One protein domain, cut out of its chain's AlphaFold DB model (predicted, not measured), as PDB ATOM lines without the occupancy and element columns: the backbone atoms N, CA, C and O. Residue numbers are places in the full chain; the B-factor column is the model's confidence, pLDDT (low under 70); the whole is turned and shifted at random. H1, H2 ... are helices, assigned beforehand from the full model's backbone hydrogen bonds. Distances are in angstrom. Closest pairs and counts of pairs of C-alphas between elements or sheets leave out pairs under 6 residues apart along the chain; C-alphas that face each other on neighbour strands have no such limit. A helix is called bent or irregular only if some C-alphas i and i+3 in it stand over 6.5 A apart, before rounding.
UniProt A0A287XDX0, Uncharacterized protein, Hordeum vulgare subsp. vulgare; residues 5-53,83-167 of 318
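What this domain is: This is residues 5 to 53 and 83 to 167 of the 318 residues of an uncharacterized protein of Hordeum vulgare subsp. vulgare (UniProt A0A287XDX0). A small up-and-down bundle, each helix running against the one before it, has one long arm: the hairpin of H1 and H2 packs on H3, the hairpin of H4 and H5 joins them, and residues 144 to 167 of H5 stick out. The 134 printed residues include five named helices, H1 to H5, and no named strand: all helix. The whole is loose, with a radius of gyration of the C-alphas of 19.1 A, and spans 73 by 32 by 27 A.

How they stand to each other: H1, residues 5 to 22, touches H2, residues 27 to 53, with residues 14 to 22 alone, closest at the C-alphas of Ser 22 and Ser 30, 5.0 A. Their shallow tilt, 32 degrees, opposite ways, is only just short of steep. H3, residues 83 to 108, is the hub; its closest C-alphas to H2 are Trp 93 and Leu 45, 6.1 A, and to H1 Ile 103 and Ile 15, 6.7 A. H5, residues 129 to 167, touches H3 with residues 135 to 139 alone, the C-alphas of Val 135 and Gly 101 being closest, 6.0 A. H4, residues 113 to 123, touches H5, closest at the C-alphas of Leu 113 and Tyr 143, 7.0 A. H2 and H4 are near each other. Every O i to N i+4 pair is within hydrogen-bond range in H1, H3 and H4, against 19 of 23 in H2 and 33 of 35 in H5.

Where its parts are: H1 begins at C-alpha 5 (27.576, 207.776, -0.444) and is 25.7 A long. H2 is 38.6 A, H3 37.4 A and H4 15.5 A. H2 has a kink of 36 degrees near residue 42. H5, 54.9 A, is irregular, with C-alphas 131 and 134 7.5 A apart, and ends at C-alpha 167 (83.733, 198.950, -19.467).

The domain as a whole: The C-alphas of Ser 83 and Leu 167, the two farthest apart, are 73.6 A apart. Residues 54 to 82 are not printed, and C-alphas 53 and 83 are 16.6 A apart across the cut. The links that are printed whole are tight. The pLDDT is under 70 at residues 5, 49 to 53, 125 to 131 and 134.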
ATOM      1  N   HIS A   5      26.289 207.365  -1.021       68.06
ATOM      2  CA  HIS A   5      27.576 207.776  -0.444       68.06
ATOM      3  C   HIS A   5      28.032 206.912   0.749       68.06
ATOM      4  O   HIS A   5      29.192 206.505   0.756       68.06
ATOM      5  N   PRO A   6      27.153 206.512   1.693       80.69
ATOM      6  CA  PRO A   6      27.560 205.718   2.853       80.69
ATOM      7  C   PRO A   6      28.154 204.357   2.472       80.69
ATOM      8  O   PRO A   6      29.094 203.885   3.110       80.69
ATOM      9  N   VAL A   7      27.620 203.719   1.425       83.44
ATOM     10  CA  VAL A   7      28.081 202.399   0.969       83.44
ATOM     11  C   VAL A   7      29.451 202.508   0.302       83.44
ATOM     12  O   VAL A   7      30.337 201.707   0.592       83.44
ATOM     13  N   LEU A   8      29.650 203.533  -0.531       86.38
ATOM     14  CA  LEU A   8      30.945 203.844  -1.144       86.38
ATOM     15  C   LEU A   8      32.015 204.184  -0.096       86.38
ATOM     16  O   LEU A   8      33.144 203.702  -0.186       86.38
ATOM     17  N   ASP A   9      31.666 204.970   0.919       88.94
ATOM     18  CA  ASP A   9      32.592 205.331   1.997       88.94
ATOM     19  C   ASP A   9      32.947 204.117   2.864       88.94
ATOM     20  O   ASP A   9      34.109 203.931   3.241       88.94
ATOM     21  N   THR A  10      31.975 203.237   3.116       91.25
ATOM     22  CA  THR A  10      32.196 201.962   3.813       91.25
ATOM     23  C   THR A  10      33.105 201.036   3.004       91.25
ATOM     24  O   THR A  10      34.034 200.447   3.563       91.25
ATOM     25  N   LEU A  11      32.890 200.941   1.688       93.44
ATOM     26  CA  LEU A  11      33.734 200.168   0.776       93.44
ATOM     27  C   LEU A  11      35.183 200.659   0.828       93.44
ATOM     28  O   LEU A  11      36.092 199.879   1.109       93.44
ATOM     29  N   ARG A  12      35.401 201.960   0.620       94.25
ATOM     30  CA  ARG A  12      36.740 202.567   0.624       94.25
ATOM     31  C   ARG A  12      37.432 202.432   1.976       94.25
ATOM     32  O   ARG A  12      38.624 202.140   2.026       94.25
ATOM     33  N   SER A  13      36.686 202.581   3.069       95.00
ATOM     34  CA  SER A  13      37.210 202.375   4.424       95.00
ATOM     35  C   SER A  13      37.639 200.925   4.647       95.00
ATOM     36  O   SER A  13      38.713 200.684   5.202       95.00
ATOM     37  N   SER A  14      36.846 199.964   4.169       95.69
ATOM     38  CA  SER A  14      37.157 198.531   4.247       95.69
ATOM     39  C   SER A  14      38.384 198.172   3.408       95.69
ATOM     40  O   SER A  14      39.294 197.517   3.912       95.69
ATOM     41  N   ILE A  15      38.479 198.692   2.180       95.38
ATOM     42  CA  ILE A  15      39.675 198.569   1.332       95.38
ATOM     43  C   ILE A  15      40.904 199.118   2.071       95.38
ATOM     44  O   ILE A  15      41.912 198.424   2.199       95.38
ATOM     45  N   GLY A  16      40.816 200.324   2.635       94.75
ATOM     46  CA  GLY A  16      41.915 200.934   3.388       94.75
ATOM     47  C   GLY A  16      42.307 200.164   4.659       94.75
ATOM     48  O   GLY A  16      43.451 200.250   5.115       94.75
ATOM     49  N   LEU A  17      41.389 199.399   5.260       93.94
ATOM     50  CA  LEU A  17      41.700 198.483   6.361       93.94
ATOM     51  C   LEU A  17      42.471 197.259   5.859       93.94
ATOM     52  O   LEU A  17      43.517 196.942   6.430       93.94
ATOM     53  N   CYS A  18      42.016 196.626   4.778       94.69
ATOM     54  CA  CYS A  18      42.697 195.484   4.168       94.69
ATOM     55  C   CYS A  18      44.110 195.856   3.693       94.69
ATOM     56  O   CYS A  18      45.059 195.128   3.976       94.69
ATOM     57  N   GLN A  19      44.293 197.026   3.077       93.56
ATOM     58  CA  GLN A  19      45.603 197.536   2.652       93.56
ATOM     59  C   GLN A  19      46.573 197.700   3.830       93.56
ATOM     60  O   GLN A  19      47.689 197.186   3.800       93.56
ATOM     61  N   ARG A  20      46.142 198.368   4.909       92.62
ATOM     62  CA  ARG A  20      46.979 198.554   6.108       92.62
ATOM     63  C   ARG A  20      47.276 197.239   6.823       92.62
ATOM     64  O   ARG A  20      48.355 197.097   7.392       92.62
ATOM     65  N   ASN A  21      46.331 196.298   6.819       90.50
ATOM     66  CA  ASN A  21      46.530 194.982   7.417       90.50
ATOM     67  C   ASN A  21      47.534 194.146   6.608       90.50
ATOM     68  O   ASN A  21      48.442 193.576   7.202       90.50
ATOM     69  N   SER A  22      47.456 194.195   5.276       89.56
ATOM     70  CA  SER A  22      48.371 193.483   4.368       89.56
ATOM     71  C   SER A  22      49.838 193.887   4.535       89.56
ATOM     72  O   SER A  22      50.731 193.104   4.246       89.56
ATOM     73  N   GLN A  23      50.100 195.098   5.036       83.12
ATOM     74  CA  GLN A  23      51.459 195.576   5.318       83.12
ATOM     75  C   GLN A  23      52.022 195.084   6.664       83.12
ATOM     76  O   GLN A  23      53.220 195.214   6.905       83.12
ATOM     77  N   ARG A  24      51.171 194.599   7.579       81.44
ATOM     78  CA  ARG A  24      51.529 194.308   8.983       81.44
ATOM     79  C   ARG A  24      51.316 192.853   9.389       81.44
ATOM     80  O   ARG A  24      51.890 192.420  10.384       81.44
ATOM     81  N   SER A  25      50.452 192.141   8.676       77.44
ATOM     82  CA  SER A  25      50.006 190.793   9.010       77.44
ATOM     83  C   SER A  25      50.618 189.744   8.090       77.44
ATOM     84  O   SER A  25      51.155 190.040   7.028       77.44
ATOM     85  N   ASP A  26      50.473 188.490   8.507       85.56
ATOM     86  CA  ASP A  26      50.797 187.313   7.712       85.56
ATOM     87  C   ASP A  26      50.066 187.302   6.339       85.56
ATOM     88  O   ASP A  26      48.906 187.741   6.267       85.56
ATOM     89  N   PRO A  27      50.703 186.812   5.251       84.75
ATOM     90  CA  PRO A  27      50.120 186.821   3.910       84.75
ATOM     91  C   PRO A  27      48.811 186.033   3.801       84.75
ATOM     92  O   PRO A  27      47.882 186.500   3.140       84.75
ATOM     93  N   GLU A  28      48.684 184.886   4.476       87.00
ATOM     94  CA  GLU A  28      47.471 184.056   4.395       87.00
ATOM     95  C   GLU A  28      46.287 184.728   5.091       87.00
ATOM     96  O   GLU A  28      45.164 184.740   4.578       87.00
ATOM     97  N   LYS A  29      46.538 185.354   6.246       87.75
ATOM     98  CA  LYS A  29      45.521 186.142   6.961       87.75
ATOM     99  C   LYS A  29      45.099 187.376   6.176       87.75
ATOM    100  O   LYS A  29      43.925 187.731   6.164       87.75
ATOM    101  N   SER A  30      46.042 188.030   5.510       89.69
ATOM    102  CA  SER A  30      45.741 189.190   4.671       89.69
ATOM    103  C   SER A  30      44.887 188.774   3.472       89.69
ATOM    104  O   SER A  30      43.872 189.410   3.185       89.69
ATOM    105  N   GLN A  31      45.236 187.655   2.829       91.50
ATOM    106  CA  GLN A  31      44.466 187.075   1.731       91.50
ATOM    107  C   GLN A  31      43.030 186.739   2.147       91.50
ATOM    108  O   GLN A  31      42.089 187.079   1.428       91.50
ATOM    109  N   SER A  32      42.836 186.101   3.305       92.62
ATOM    110  CA  SER A  32      41.493 185.732   3.765       92.62
ATOM    111  C   SER A  32      40.612 186.951   4.045       92.62
ATOM    112  O   SER A  32      39.443 186.942   3.664       92.62
ATOM    113  N   LEU A  33      41.164 188.032   4.606       94.12
ATOM    114  CA  LEU A  33      40.434 189.288   4.828       94.12
ATOM    115  C   LEU A  33      39.981 189.945   3.520       94.12
ATOM    116  O   LEU A  33      38.849 190.416   3.422       94.12
ATOM    117  N   TRP A  34      40.846 189.970   2.505       95.56
ATOM    118  CA  TRP A  34      40.486 190.483   1.181       95.56
ATOM    119  C   TRP A  34      39.395 189.648   0.516       95.56
ATOM    120  O   TRP A  34      38.456 190.211  -0.047       95.56
ATOM    121  N   PHE A  35      39.482 188.320   0.597       94.38
ATOM    122  CA  PHE A  35      38.452 187.442   0.043       94.38
ATOM    123  C   PHE A  35      37.136 187.548   0.806       94.38
ATOM    124  O   PHE A  35      36.088 187.585   0.173       94.38
ATOM    125  N   GLN A  36      37.170 187.723   2.126       94.62
ATOM    126  CA  GLN A  36      35.969 187.991   2.913       94.62
ATOM    127  C   GLN A  36      35.301 189.315   2.504       94.62
ATOM    128  O   GLN A  36      34.076 189.378   2.386       94.62
ATOM    129  N   LEU A  37      36.089 190.365   2.251       95.12
ATOM    130  CA  LEU A  37      35.576 191.636   1.740       95.12
ATOM    131  C   LEU A  37      34.948 191.463   0.347       95.12
ATOM    132  O   LEU A  37      33.830 191.918   0.112       95.12
ATOM    133  N   LEU A  38      35.639 190.771  -0.560       92.06
ATOM    134  CA  LEU A  38      35.141 190.466  -1.903       92.06
ATOM    135  C   LEU A  38      33.830 189.664  -1.860       92.06
ATOM    136  O   LEU A  38      32.876 189.985  -2.573       92.06
ATOM    137  N   ASP A  39      33.763 188.646  -1.006       90.88
ATOM    138  CA  ASP A  39      32.581 187.808  -0.818       90.88
ATOM    139  C   ASP A  39      31.398 188.644  -0.299       90.88
ATOM    140  O   ASP A  39      30.302 188.562  -0.853       90.88
ATOM    141  N   SER A  40      31.629 189.545   0.663       91.81
ATOM    142  CA  SER A  40      30.588 190.429   1.211       91.81
ATOM    143  C   SER A  40      29.943 191.341   0.160       91.81
ATOM    144  O   SER A  40      28.747 191.622   0.255       91.81
ATOM    145  N   PHE A  41      30.708 191.826  -0.823       88.69
ATOM    146  CA  PHE A  41      30.189 192.703  -1.883       88.69
ATOM    147  C   PHE A  41      29.712 191.938  -3.128       88.69
ATOM    148  O   PHE A  41      28.955 192.493  -3.926       88.69
ATOM    149  N   SER A  42      30.094 190.667  -3.284       85.00
ATOM    150  CA  SER A  42      29.613 189.792  -4.364       85.00
ATOM    151  C   SER A  42      28.346 189.007  -3.999       85.00
ATOM    152  O   SER A  42      27.587 188.622  -4.888       85.00
ATOM    153  N   GLU A  43      28.054 188.805  -2.712       86.00
ATOM    154  CA  GLU A  43      26.841 188.116  -2.255       86.00
ATOM    155  C   GLU A  43      25.536 188.759  -2.779       86.00
ATOM    156  O   GLU A  43      24.670 188.022  -3.267       86.00
ATOM    157  N   PRO A  44      25.369 190.100  -2.777       84.31
ATOM    158  CA  PRO A  44      24.196 190.735  -3.376       84.31
ATOM    159  C   PRO A  44      24.059 190.436  -4.874       84.31
ATOM    160  O   PRO A  44      22.950 190.186  -5.340       84.31
ATOM    161  N   LEU A  45      25.167 190.390  -5.626       77.94
ATOM    162  CA  LEU A  45      25.156 190.056  -7.058       77.94
ATOM    163  C   LEU A  45      24.656 188.629  -7.297       77.94
ATOM    164  O   LEU A  45      23.783 188.421  -8.141       77.94
ATOM    165  N   LYS A  46      25.138 187.666  -6.502       78.69
ATOM    166  CA  LYS A  46      24.702 186.260  -6.561       78.69
ATOM    167  C   LYS A  46      23.195 186.125  -6.293       78.69
ATOM    168  O   LYS A  46      22.504 185.383  -6.989       78.69
ATOM    169  N   LYS A  47      22.660 186.886  -5.329       80.31
ATOM    170  CA  LYS A  47      21.218 186.910  -5.009       80.31
ATOM    171  C   LYS A  47      20.371 187.524  -6.128       80.31
ATOM    172  O   LYS A  47      19.302 187.002  -6.431       80.31
ATOM    173  N   LEU A  48      20.852 188.598  -6.756       73.31
ATOM    174  CA  LEU A  48      20.162 189.254  -7.873       73.31
ATOM    175  C   LEU A  48      20.084 188.354  -9.117       73.31
ATOM    176  O   LEU A  48      19.103 188.428  -9.856       73.31
ATOM    177  N   TYR A  49      21.081 187.491  -9.324       64.94
ATOM    178  CA  TYR A  49      21.101 186.515 -10.414       64.94
ATOM    179  C   TYR A  49      20.035 185.424 -10.225       64.94
ATOM    180  O   TYR A  49      19.205 185.211 -11.109       64.94
ATOM    181  N   GLY A  50      19.960 184.814  -9.036       62.38
ATOM    182  CA  GLY A  50      18.991 183.746  -8.743       62.38
ATOM    183  C   GLY A  50      17.517 184.165  -8.857       62.38
ATOM    184  O   GLY A  50      16.651 183.323  -9.082       62.38
ATOM    185  N   SER A  51      17.201 185.463  -8.760       57.66
ATOM    186  CA  SER A  51      15.840 185.966  -9.002       57.66
ATOM    187  C   SER A  51      15.414 185.948 -10.477       57.66
ATOM    188  O   SER A  51      14.209 185.916 -10.732       57.66
ATOM    189  N   LYS A  52      16.345 185.951 -11.445       53.94
ATOM    190  CA  LYS A  52      15.999 185.857 -12.878       53.94
ATOM    191  C   LYS A  52      15.528 184.453 -13.264       53.94
ATOM    192  O   LYS A  52      14.561 184.329 -14.011       53.94
ATOM    193  N   ASP A  53      16.128 183.413 -12.687       49.53
ATOM    194  CA  ASP A  53      15.832 182.016 -13.042       49.53
ATOM    195  C   ASP A  53      14.478 181.523 -12.503       49.53
ATOM    196  O   ASP A  53      13.821 180.676 -13.112       49.53
ATOM    197  N   SER A  83       9.024 196.538 -16.097       71.50
ATOM    198  CA  SER A  83      10.156 197.183 -16.781       71.50
ATOM    199  C   SER A  83      10.957 198.141 -15.880       71.50
ATOM    200  O   SER A  83      12.178 198.260 -16.012       71.50
ATOM    201  N   ALA A  84      10.293 198.819 -14.937       74.50
ATOM    202  CA  ALA A  84      10.948 199.702 -13.974       74.50
ATOM    203  C   ALA A  84      11.724 198.907 -12.910       74.50
ATOM    204  O   ALA A  84      12.842 199.288 -12.553       74.50
ATOM    205  N   TYR A  85      11.165 197.782 -12.456       76.94
ATOM    206  CA  TYR A  85      11.823 196.846 -11.545       76.94
ATOM    207  C   TYR A  85      13.082 196.235 -12.175       76.94
ATOM    208  O   TYR A  85      14.156 196.306 -11.581       76.94
ATOM    209  N   GLU A  86      13.003 195.749 -13.417       78.12
ATOM    210  CA  GLU A  86      14.168 195.248 -14.160       78.12
ATOM    211  C   GLU A  86      15.249 196.319 -14.343       78.12
ATOM    212  O   GLU A  86      16.440 196.051 -14.177       78.12
ATOM    213  N   ARG A  87      14.858 197.565 -14.638       80.69
ATOM    214  CA  ARG A  87      15.803 198.684 -14.757       80.69
ATOM    215  C   ARG A  87      16.498 198.988 -13.423       80.69
ATOM    216  O   ARG A  87      17.697 199.275 -13.417       80.69
ATOM    217  N   CYS A  88      15.778 198.895 -12.306       83.12
ATOM    218  CA  CYS A  88      16.335 199.055 -10.963       83.12
ATOM    219  C   CYS A  88      17.327 197.930 -10.629       83.12
ATOM    220  O   CYS A  88      18.459 198.216 -10.239       83.12
ATOM    221  N   LEU A  89      16.959 196.669 -10.888       81.75
ATOM    222  CA  LEU A  89      17.838 195.510 -10.696       81.75
ATOM    223  C   LEU A  89      19.120 195.617 -11.525       81.75
ATOM    224  O   LEU A  89      20.210 195.409 -11.000       81.75
ATOM    225  N   ASN A  90      19.010 196.005 -12.796       78.75
ATOM    226  CA  ASN A  90      20.172 196.206 -13.662       78.75
ATOM    227  C   ASN A  90      21.070 197.352 -13.168       78.75
ATOM    228  O   ASN A  90      22.294 197.281 -13.281       78.75
ATOM    229  N   THR A  91      20.484 198.409 -12.600       84.31
ATOM    230  CA  THR A  91      21.252 199.514 -12.005       84.31
ATOM    231  C   THR A  91      21.990 199.050 -10.754       84.31
ATOM    232  O   THR A  91      23.184 199.311 -10.618       84.31
ATOM    233  N   LEU A  92      21.312 198.310  -9.877       83.50
ATOM    234  CA  LEU A  92      21.898 197.747  -8.664       83.50
ATOM    235  C   LEU A  92      23.035 196.769  -8.989       83.50
ATOM    236  O   LEU A  92      24.109 196.855  -8.399       83.50
ATOM    237  N   TRP A  93      22.826 195.905  -9.984       82.75
ATOM    238  CA  TRP A  93      23.838 194.981 -10.488       82.75
ATOM    239  C   TRP A  93      25.080 195.731 -10.982       82.75
ATOM    240  O   TRP A  93      26.189 195.430 -10.557       82.75
ATOM    241  N   ARG A  94      24.912 196.792 -11.785       82.88
ATOM    242  CA  ARG A  94      26.040 197.626 -12.239       82.88
ATOM    243  C   ARG A  94      26.817 198.258 -11.084       82.88
ATOM    244  O   ARG A  94      28.043 198.296 -11.146       82.88
ATOM    245  N   VAL A  95      26.124 198.752 -10.059       85.25
ATOM    246  CA  VAL A  95      26.754 199.392  -8.891       85.25
ATOM    247  C   VAL A  95      27.588 198.384  -8.098       85.25
ATOM    248  O   VAL A  95      28.758 198.642  -7.827       85.25
ATOM    249  N   PHE A  96      27.041 197.210  -7.781       84.69
ATOM    250  CA  PHE A  96      27.805 196.185  -7.067       84.69
ATOM    251  C   PHE A  96      28.951 195.608  -7.906       84.69
ATOM    252  O   PHE A  96      30.040 195.400  -7.375       84.69
ATOM    253  N   SER A  97      28.762 195.422  -9.217       83.12
ATOM    254  CA  SER A  97      29.844 195.004 -10.119       83.12
ATOM    255  C   SER A  97      30.986 196.024 -10.150       83.12
ATOM    256  O   SER A  97      32.153 195.645 -10.232       83.12
ATOM    257  N   GLN A  98      30.673 197.318 -10.034       85.12
ATOM    258  CA  GLN A  98      31.686 198.359  -9.893       85.12
ATOM    259  C   GLN A  98      32.443 198.241  -8.562       85.12
ATOM    260  O   GLN A  98      33.670 198.298  -8.571       85.12
ATOM    261  N   PHE A  99      31.748 198.012  -7.444       89.12
ATOM    262  CA  PHE A  99      32.390 197.820  -6.136       89.12
ATOM    263  C   PHE A  99      33.314 196.604  -6.115       89.12
ATOM    264  O   PHE A  99      34.448 196.698  -5.653       89.12
ATOM    265  N   VAL A 100      32.862 195.479  -6.673       87.94
ATOM    266  CA  VAL A 100      33.684 194.273  -6.837       87.94
ATOM    267  C   VAL A 100      34.924 194.575  -7.681       87.94
ATOM    268  O   VAL A 100      36.025 194.169  -7.315       87.94
ATOM    269  N   GLY A 101      34.774 195.343  -8.763       84.44
ATOM    270  CA  GLY A 101      35.898 195.811  -9.573       84.44
ATOM    271  C   GLY A 101      36.919 196.632  -8.777       84.44
ATOM    272  O   GLY A 101      38.112 196.355  -8.877       84.44
ATOM    273  N   GLU A 102      36.465 197.586  -7.959       88.88
ATOM    274  CA  GLU A 102      37.343 198.409  -7.107       88.88
ATOM    275  C   GLU A 102      38.085 197.571  -6.052       88.88
ATOM    276  O   GLU A 102      39.268 197.801  -5.805       88.88
ATOM    277  N   ILE A 103      37.432 196.559  -5.464       91.25
ATOM    278  CA  ILE A 103      38.086 195.631  -4.524       91.25
ATOM    279  C   ILE A 103      39.182 194.841  -5.238       91.25
ATOM    280  O   ILE A 103      40.282 194.714  -4.706       91.25
ATOM    281  N   ILE A 104      38.893 194.326  -6.437       88.19
ATOM    282  CA  ILE A 104      39.828 193.516  -7.228       88.19
ATOM    283  C   ILE A 104      41.067 194.311  -7.621       88.19
ATOM    284  O   ILE A 104      42.187 193.825  -7.471       88.19
ATOM    285  N   GLU A 105      40.861 195.540  -8.075       86.88
ATOM    286  CA  GLU A 105      41.936 196.475  -8.393       86.88
ATOM    287  C   GLU A 105      42.779 196.799  -7.154       86.88
ATOM    288  O   GLU A 105      44.006 196.754  -7.207       86.88
ATOM    289  N   ALA A 106      42.141 197.024  -6.003       89.62
ATOM    290  CA  ALA A 106      42.855 197.318  -4.768       89.62
ATOM    291  C   ALA A 106      43.637 196.118  -4.205       89.62
ATOM    292  O   ALA A 106      44.711 196.320  -3.634       89.62
ATOM    293  N   MET A 107      43.129 194.887  -4.344       89.69
ATOM    294  CA  MET A 107      43.814 193.692  -3.836       89.69
ATOM    295  C   MET A 107      44.938 193.194  -4.748       89.69
ATOM    296  O   MET A 107      45.827 192.502  -4.256       89.69
ATOM    297  N   ALA A 108      44.944 193.560  -6.036       85.69
ATOM    298  CA  ALA A 108      45.980 193.152  -6.993       85.69
ATOM    299  C   ALA A 108      47.400 193.563  -6.557       85.69
ATOM    300  O   ALA A 108      48.355 192.844  -6.822       85.69
ATOM    301  N   GLY A 109      47.531 194.666  -5.808       84.88
ATOM    302  CA  GLY A 109      48.814 195.111  -5.251       84.88
ATOM    303  C   GLY A 109      49.311 194.326  -4.028       84.88
ATOM    304  O   GLY A 109      50.419 194.577  -3.560       84.88
ATOM    305  N   TYR A 110      48.508 193.409  -3.478       87.94
ATOM    306  CA  TYR A 110      48.813 192.687  -2.232       87.94
ATOM    307  C   TYR A 110      48.670 191.170  -2.363       87.94
ATOM    308  O   TYR A 110      49.335 190.427  -1.644       87.94
ATOM    309  N   ILE A 111      47.802 190.705  -3.260       88.38
ATOM    310  CA  ILE A 111      47.530 189.292  -3.505       88.38
ATOM    311  C   ILE A 111      47.946 188.965  -4.937       88.38
ATOM    312  O   ILE A 111      47.568 189.698  -5.852       88.38
ATOM    313  N   PRO A 112      48.654 187.844  -5.171       84.19
ATOM    314  CA  PRO A 112      49.000 187.427  -6.520       84.19
ATOM    315  C   PRO A 112      47.761 187.325  -7.419       84.19
ATOM    316  O   PRO A 112      46.804 186.610  -7.109       84.19
ATOM    317  N   LEU A 113      47.812 187.992  -8.572       82.44
ATOM    318  CA  LEU A 113      46.755 187.971  -9.589       82.44
ATOM    319  C   LEU A 113      46.268 186.556  -9.966       82.44
ATOM    320  O   LEU A 113      45.052 186.388 -10.088       82.44
ATOM    321  N   PRO A 114      47.132 185.521 -10.083       81.00
ATOM    322  CA  PRO A 114      46.675 184.149 -10.315       81.00
ATOM    323  C   PRO A 114      45.741 183.631  -9.216       81.00
ATOM    324  O   PRO A 114      44.722 183.018  -9.519       81.00
ATOM    325  N   THR A 115      46.039 183.926  -7.950       85.62
ATOM    326  CA  THR A 115      45.229 183.503  -6.799       85.62
ATOM    327  C   THR A 115      43.860 184.175  -6.813       85.62
ATOM    328  O   THR A 115      42.839 183.519  -6.598       85.62
ATOM    329  N   ILE A 116      43.825 185.473  -7.125       86.06
ATOM    330  CA  ILE A 116      42.576 186.223  -7.289       86.06
ATOM    331  C   ILE A 116      41.738 185.617  -8.425       86.06
ATOM    332  O   ILE A 116      40.537 185.395  -8.275       86.06
ATOM    333  N   MET A 117      42.380 185.319  -9.557       80.00
ATOM    334  CA  MET A 117      41.727 184.776 -10.746       80.00
ATOM    335  C   MET A 117      41.134 183.390 -10.477       80.00
ATOM    336  O   MET A 117      39.987 183.131 -10.833       80.00
ATOM    337  N   SER A 118      41.873 182.515  -9.791       81.88
ATOM    338  CA  SER A 118      41.378 181.199  -9.380       81.88
ATOM    339  C   SER A 118      40.152 181.298  -8.472       81.88
ATOM    340  O   SER A 118      39.185 180.571  -8.695       81.88
ATOM    341  N   LYS A 119      40.151 182.215  -7.495       86.31
ATOM    342  CA  LYS A 119      38.999 182.454  -6.609       86.31
ATOM    343  C   LYS A 119      37.774 182.933  -7.394       86.31
ATOM    344  O   LYS A 119      36.701 182.351  -7.261       86.31
ATOM    345  N   LEU A 120      37.940 183.926  -8.268       80.75
ATOM    346  CA  LEU A 120      36.842 184.451  -9.087       80.75
ATOM    347  C   LEU A 120      36.257 183.400 -10.030       80.75
ATOM    348  O   LEU A 120      35.039 183.310 -10.159       80.75
ATOM    349  N   LEU A 121      37.096 182.595 -10.680       77.56
ATOM    350  CA  LEU A 121      36.621 181.535 -11.569       77.56
ATOM    351  C   LEU A 121      35.918 180.412 -10.795       77.56
ATOM    352  O   LEU A 121      34.904 179.903 -11.267       77.56
ATOM    353  N   ALA A 122      36.401 180.058  -9.600       80.81
ATOM    354  CA  ALA A 122      35.762 179.057  -8.747       80.81
ATOM    355  C   ALA A 122      34.377 179.513  -8.255       80.81
ATOM    356  O   ALA A 122      33.419 178.745  -8.310       80.81
ATOM    357  N   ASP A 123      34.250 180.772  -7.832       77.88
ATOM    358  CA  ASP A 123      32.997 181.311  -7.289       77.88
ATOM    359  C   ASP A 123      31.911 181.551  -8.347       77.88
ATOM    360  O   ASP A 123      30.732 181.675  -8.005       77.88
ATOM    361  N   ASN A 124      32.303 181.662  -9.619       71.69
ATOM    362  CA  ASN A 124      31.416 182.049 -10.718       71.69
ATOM    363  C   ASN A 124      31.367 181.006 -11.847       71.69
ATOM    364  O   ASN A 124      30.828 181.292 -12.911       71.69
ATOM    365  N   GLY A 125      31.882 179.791 -11.630       69.00
ATOM    366  CA  GLY A 125      31.981 178.758 -12.670       69.00
ATOM    367  C   GLY A 125      30.645 178.324 -13.294       69.00
ATOM    368  O   GLY A 125      30.641 177.794 -14.402       69.00
ATOM    369  N   SER A 126      29.518 178.562 -12.617       68.12
ATOM    370  CA  SER A 126      28.165 178.282 -13.118       68.12
ATOM    371  C   SER A 126      27.439 179.500 -13.703       68.12
ATOM    372  O   SER A 126      26.311 179.352 -14.167       68.12
ATOM    373  N   GLN A 127      28.024 180.698 -13.627       68.69
ATOM    374  CA  GLN A 127      27.412 181.939 -14.114       68.69
ATOM    375  C   GLN A 127      27.789 182.196 -15.576       68.69
ATOM    376  O   GLN A 127      28.837 181.751 -16.052       68.69
ATOM    377  N   GLU A 128      26.953 182.940 -16.302       68.38
ATOM    378  CA  GLU A 128      27.273 183.335 -17.672       68.38
ATOM    379  C   GLU A 128      28.536 184.209 -17.716       68.38
ATOM    380  O   GLU A 128      28.673 185.196 -16.994       68.38
ATOM    381  N   PHE A 129      29.464 183.879 -18.621       66.94
ATOM    382  CA  PHE A 129      30.746 184.583 -18.771       66.94
ATOM    383  C   PHE A 129      30.596 186.101 -18.974       66.94
ATOM    384  O   PHE A 129      31.482 186.872 -18.601       66.94
ATOM    385  N   GLY A 130      29.476 186.545 -19.555       65.06
ATOM    386  CA  GLY A 130      29.188 187.960 -19.796       65.06
ATOM    387  C   GLY A 130      29.223 188.824 -18.532       65.06
ATOM    388  O   GLY A 130      29.686 189.965 -18.596       65.06
ATOM    389  N   ASP A 131      28.833 188.260 -17.391       63.94
ATOM    390  CA  ASP A 131      28.625 188.991 -16.140       63.94
ATOM    391  C   ASP A 131      29.935 189.371 -15.436       63.94
ATOM    392  O   ASP A 131      30.032 190.428 -14.811       63.94
ATOM    393  N   PHE A 132      30.985 188.564 -15.606       70.25
ATOM    394  CA  PHE A 132      32.305 188.795 -15.007       70.25
ATOM    395  C   PHE A 132      33.417 189.059 -16.040       70.25
ATOM    396  O   PHE A 132      34.575 189.282 -15.673       70.25
ATOM    397  N   LYS A 133      33.081 189.139 -17.336       70.62
ATOM    398  CA  LYS A 133      34.021 189.451 -18.432       70.62
ATOM    399  C   LYS A 133      34.808 190.743 -18.199       70.62
ATOM    400  O   LYS A 133      36.012 190.782 -18.448       70.62
ATOM    401  N   LEU A 134      34.143 191.804 -17.733       67.69
ATOM    402  CA  LEU A 134      34.784 193.104 -17.487       67.69
ATOM    403  C   LEU A 134      35.830 193.027 -16.372       67.69
ATOM    404  O   LEU A 134      36.887 193.645 -16.474       67.69
ATOM    405  N   VAL A 135      35.545 192.243 -15.333       73.25
ATOM    406  CA  VAL A 135      36.441 192.023 -14.198       73.25
ATOM    407  C   VAL A 135      37.685 191.254 -14.641       73.25
ATOM    408  O   VAL A 135      38.804 191.722 -14.426       73.25
ATOM    409  N   ILE A 136      37.499 190.134 -15.347       75.94
ATOM    410  CA  ILE A 136      38.607 189.342 -15.898       75.94
ATOM    411  C   ILE A 136      39.469 190.184 -16.839       75.94
ATOM    412  O   ILE A 136      40.694 190.166 -16.743       75.94
ATOM    413  N   HIS A 137      38.845 190.952 -17.734       73.38
ATOM    414  CA  HIS A 137      39.580 191.790 -18.676       73.38
ATOM    415  C   HIS A 137      40.437 192.841 -17.960       73.38
ATOM    416  O   HIS A 137      41.587 193.057 -18.344       73.38
ATOM    417  N   ARG A 138      39.908 193.480 -16.906       76.38
ATOM    418  CA  ARG A 138      40.677 194.425 -16.081       76.38
ATOM    419  C   ARG A 138      41.869 193.744 -15.417       76.38
ATOM    420  O   ARG A 138      42.976 194.256 -15.523       76.38
ATOM    421  N   MET A 139      41.677 192.568 -14.823       77.38
ATOM    422  CA  MET A 139      42.771 191.811 -14.205       77.38
ATOM    423  C   MET A 139      43.859 191.406 -15.199       77.38
ATOM    424  O   MET A 139      45.041 191.570 -14.909       77.38
ATOM    425  N   LEU A 140      43.476 190.917 -16.381       79.19
ATOM    426  CA  LEU A 140      44.427 190.557 -17.435       79.19
ATOM    427  C   LEU A 140      45.186 191.784 -17.952       79.19
ATOM    428  O   LEU A 140      46.379 191.690 -18.222       79.19
ATOM    429  N   SER A 141      44.514 192.935 -18.044       77.50
ATOM    430  CA  SER A 141      45.140 194.199 -18.446       77.50
ATOM    431  C   SER A 141      46.159 194.679 -17.408       77.50
ATOM    432  O   SER A 141      47.267 195.055 -17.780       77.50
ATOM    433  N   MET A 142      45.822 194.611 -16.113       81.06
ATOM    434  CA  MET A 142      46.746 194.947 -15.021       81.06
ATOM    435  C   MET A 142      47.953 194.005 -15.001       81.06
ATOM    436  O   MET A 142      49.088 194.471 -15.006       81.06
ATOM    437  N   TYR A 143      47.721 192.689 -15.092       81.38
ATOM    438  CA  TYR A 143      48.796 191.697 -15.165       81.38
ATOM    439  C   TYR A 143      49.730 191.948 -16.352       81.38
ATOM    440  O   TYR A 143      50.950 191.881 -16.224       81.38
ATOM    441  N   HIS A 144      49.161 192.233 -17.525       81.00
ATOM    442  CA  HIS A 144      49.941 192.498 -18.724       81.00
ATOM    443  C   HIS A 144      50.810 193.750 -18.568       81.00
ATOM    444  O   HIS A 144      51.985 193.725 -18.927       81.00
ATOM    445  N   TYR A 145      50.256 194.813 -17.986       85.62
ATOM    446  CA  TYR A 145      50.993 196.036 -17.694       85.62
ATOM    447  C   TYR A 145      52.155 195.794 -16.718       85.62
ATOM    448  O   TYR A 145      53.288 196.178 -17.006       85.62
ATOM    449  N   GLU A 146      51.908 195.096 -15.607       85.62
ATOM    450  CA  GLU A 146      52.950 194.736 -14.635       85.62
ATOM    451  C   GLU A 146      54.041 193.865 -15.260       85.62
ATOM    452  O   GLU A 146      55.234 194.104 -15.052       85.62
ATOM    453  N   LYS A 147      53.644 192.883 -16.076       86.06
ATOM    454  CA  LYS A 147      54.575 192.015 -16.795       86.06
ATOM    455  C   LYS A 147      55.483 192.822 -17.725       86.06
ATOM    456  O   LYS A 147      56.694 192.616 -17.691       86.06
ATOM    457  N   ILE A 148      54.931 193.759 -18.500       93.38
ATOM    458  CA  ILE A 148      55.721 194.628 -19.388       93.38
ATOM    459  C   ILE A 148      56.713 195.474 -18.586       93.38
ATOM    460  O   ILE A 148      57.875 195.578 -18.983       93.38
ATOM    461  N   ILE A 149      56.293 196.066 -17.461       95.50
ATOM    462  CA  ILE A 149      57.197 196.849 -16.604       95.50
ATOM    463  C   ILE A 149      58.354 195.979 -16.122       95.50
ATOM    464  O   ILE A 149      59.510 196.401 -16.202       95.50
ATOM    465  N   LEU A 150      58.056 194.777 -15.631       94.94
ATOM    466  CA  LEU A 150      59.066 193.859 -15.120       94.94
ATOM    467  C   LEU A 150      60.053 193.442 -16.215       94.94
ATOM    468  O   LEU A 150      61.261 193.523 -16.004       94.94
ATOM    469  N   GLU A 151      59.554 193.030 -17.382       95.38
ATOM    470  CA  GLU A 151      60.384 192.620 -18.520       95.38
ATOM    471  C   GLU A 151      61.266 193.773 -19.019       95.38
ATOM    472  O   GLU A 151      62.467 193.590 -19.216       95.38
ATOM    473  N   THR A 152      60.703 194.978 -19.130       97.31
ATOM    474  CA  THR A 152      61.447 196.178 -19.547       97.31
ATOM    475  C   THR A 152      62.526 196.536 -18.530       97.31
ATOM    476  O   THR A 152      63.676 196.764 -18.895       97.31
ATOM    477  N   THR A 153      62.180 196.549 -17.241       97.56
ATOM    478  CA  THR A 153      63.124 196.868 -16.160       97.56
ATOM    479  C   THR A 153      64.260 195.855 -16.115       97.56
ATOM    480  O   THR A 153      65.420 196.239 -15.986       97.56
ATOM    481  N   LYS A 154      63.942 194.565 -16.268       96.69
ATOM    482  CA  LYS A 154      64.939 193.499 -16.344       96.69
ATOM    483  C   LYS A 154      65.908 193.740 -17.503       96.69
ATOM    484  O   LYS A 154      67.107 193.760 -17.256       96.69
ATOM    485  N   SER A 155      65.398 193.976 -18.714       96.69
ATOM    486  CA  SER A 155      66.236 194.233 -19.894       96.69
ATOM    487  C   SER A 155      67.166 195.427 -19.680       96.69
ATOM    488  O   SER A 155      68.361 195.321 -19.926       96.69
ATOM    489  N   VAL A 156      66.642 196.542 -19.162       96.88
ATOM    490  CA  VAL A 156      67.435 197.756 -18.907       96.88
ATOM    491  C   VAL A 156      68.551 197.499 -17.891       96.88
ATOM    492  O   VAL A 156      69.674 197.958 -18.085       96.88
ATOM    493  N   ILE A 157      68.265 196.761 -16.815       96.06
ATOM    494  CA  ILE A 157      69.266 196.425 -15.793       96.06
ATOM    495  C   ILE A 157      70.316 195.459 -16.346       96.06
ATOM    496  O   ILE A 157      71.501 195.610 -16.054       96.06
ATOM    497  N   GLU A 158      69.897 194.452 -17.114       95.56
ATOM    498  CA  GLU A 158      70.811 193.486 -17.726       95.56
ATOM    499  C   GLU A 158      71.764 194.175 -18.711       95.56
ATOM    500  O   GLU A 158      72.975 193.950 -18.630       95.56
ATOM    501  N   ASP A 159      71.251 195.079 -19.548       93.69
ATOM    502  CA  ASP A 159      72.052 195.855 -20.499       93.69
ATOM    503  C   ASP A 159      73.038 196.802 -19.793       93.69
ATOM    504  O   ASP A 159      74.224 196.825 -20.133       93.69
ATOM    505  N   ASP A 160      72.592 197.553 -18.778       95.62
ATOM    506  CA  ASP A 160      73.452 198.480 -18.024       95.62
ATOM    507  C   ASP A 160      74.540 197.744 -17.225       95.62
ATOM    508  O   ASP A 160      75.710 198.145 -17.212       95.62
ATOM    509  N   SER A 161      74.180 196.613 -16.611       90.62
ATOM    510  CA  SER A 161      75.116 195.726 -15.918       90.62
ATOM    511  C   SER A 161      76.178 195.190 -16.875       90.62
ATOM    512  O   SER A 161      77.379 195.295 -16.598       90.62
ATOM    513  N   PHE A 162      75.758 194.662 -18.030       92.88
ATOM    514  CA  PHE A 162      76.673 194.160 -19.049       92.88
ATOM    515  C   PHE A 162      77.596 195.265 -19.566       92.88
ATOM    516  O   PHE A 162      78.810 195.055 -19.662       92.88
ATOM    517  N   TYR A 163      77.054 196.449 -19.855       88.12
ATOM    518  CA  TYR A 163      77.824 197.599 -20.321       88.12
ATOM    519  C   TYR A 163      78.863 198.045 -19.288       88.12
ATOM    520  O   TYR A 163      80.052 198.154 -19.605       88.12
ATOM    521  N   THR A 164      78.443 198.243 -18.038       87.06
ATOM    522  CA  THR A 164      79.315 198.685 -16.945       87.06
ATOM    523  C   THR A 164      80.414 197.664 -16.670       87.06
ATOM    524  O   THR A 164      81.590 198.028 -16.583       87.06
ATOM    525  N   LEU A 165      80.068 196.377 -16.596       87.38
ATOM    526  CA  LEU A 165      81.048 195.313 -16.396       87.38
ATOM    527  C   LEU A 165      82.022 195.222 -17.572       87.38
ATOM    528  O   LEU A 165      83.221 195.046 -17.359       87.38
ATOM    529  N   SER A 166      81.541 195.382 -18.805       82.25
ATOM    530  CA  SER A 166      82.385 195.389 -20.002       82.25
ATOM    531  C   SER A 166      83.350 196.575 -20.011       82.25
ATOM    532  O   SER A 166      84.526 196.411 -20.344       82.25
ATOM    533  N   LEU A 167      82.895 197.759 -19.592       82.56
ATOM    534  CA  LEU A 167      83.733 198.950 -19.467       82.56
ATOM    535  C   LEU A 167      84.796 198.782 -18.376       82.56
ATOM    536  O   LEU A 167      85.968 199.072 -18.622       82.56
TER     537      LEU A 167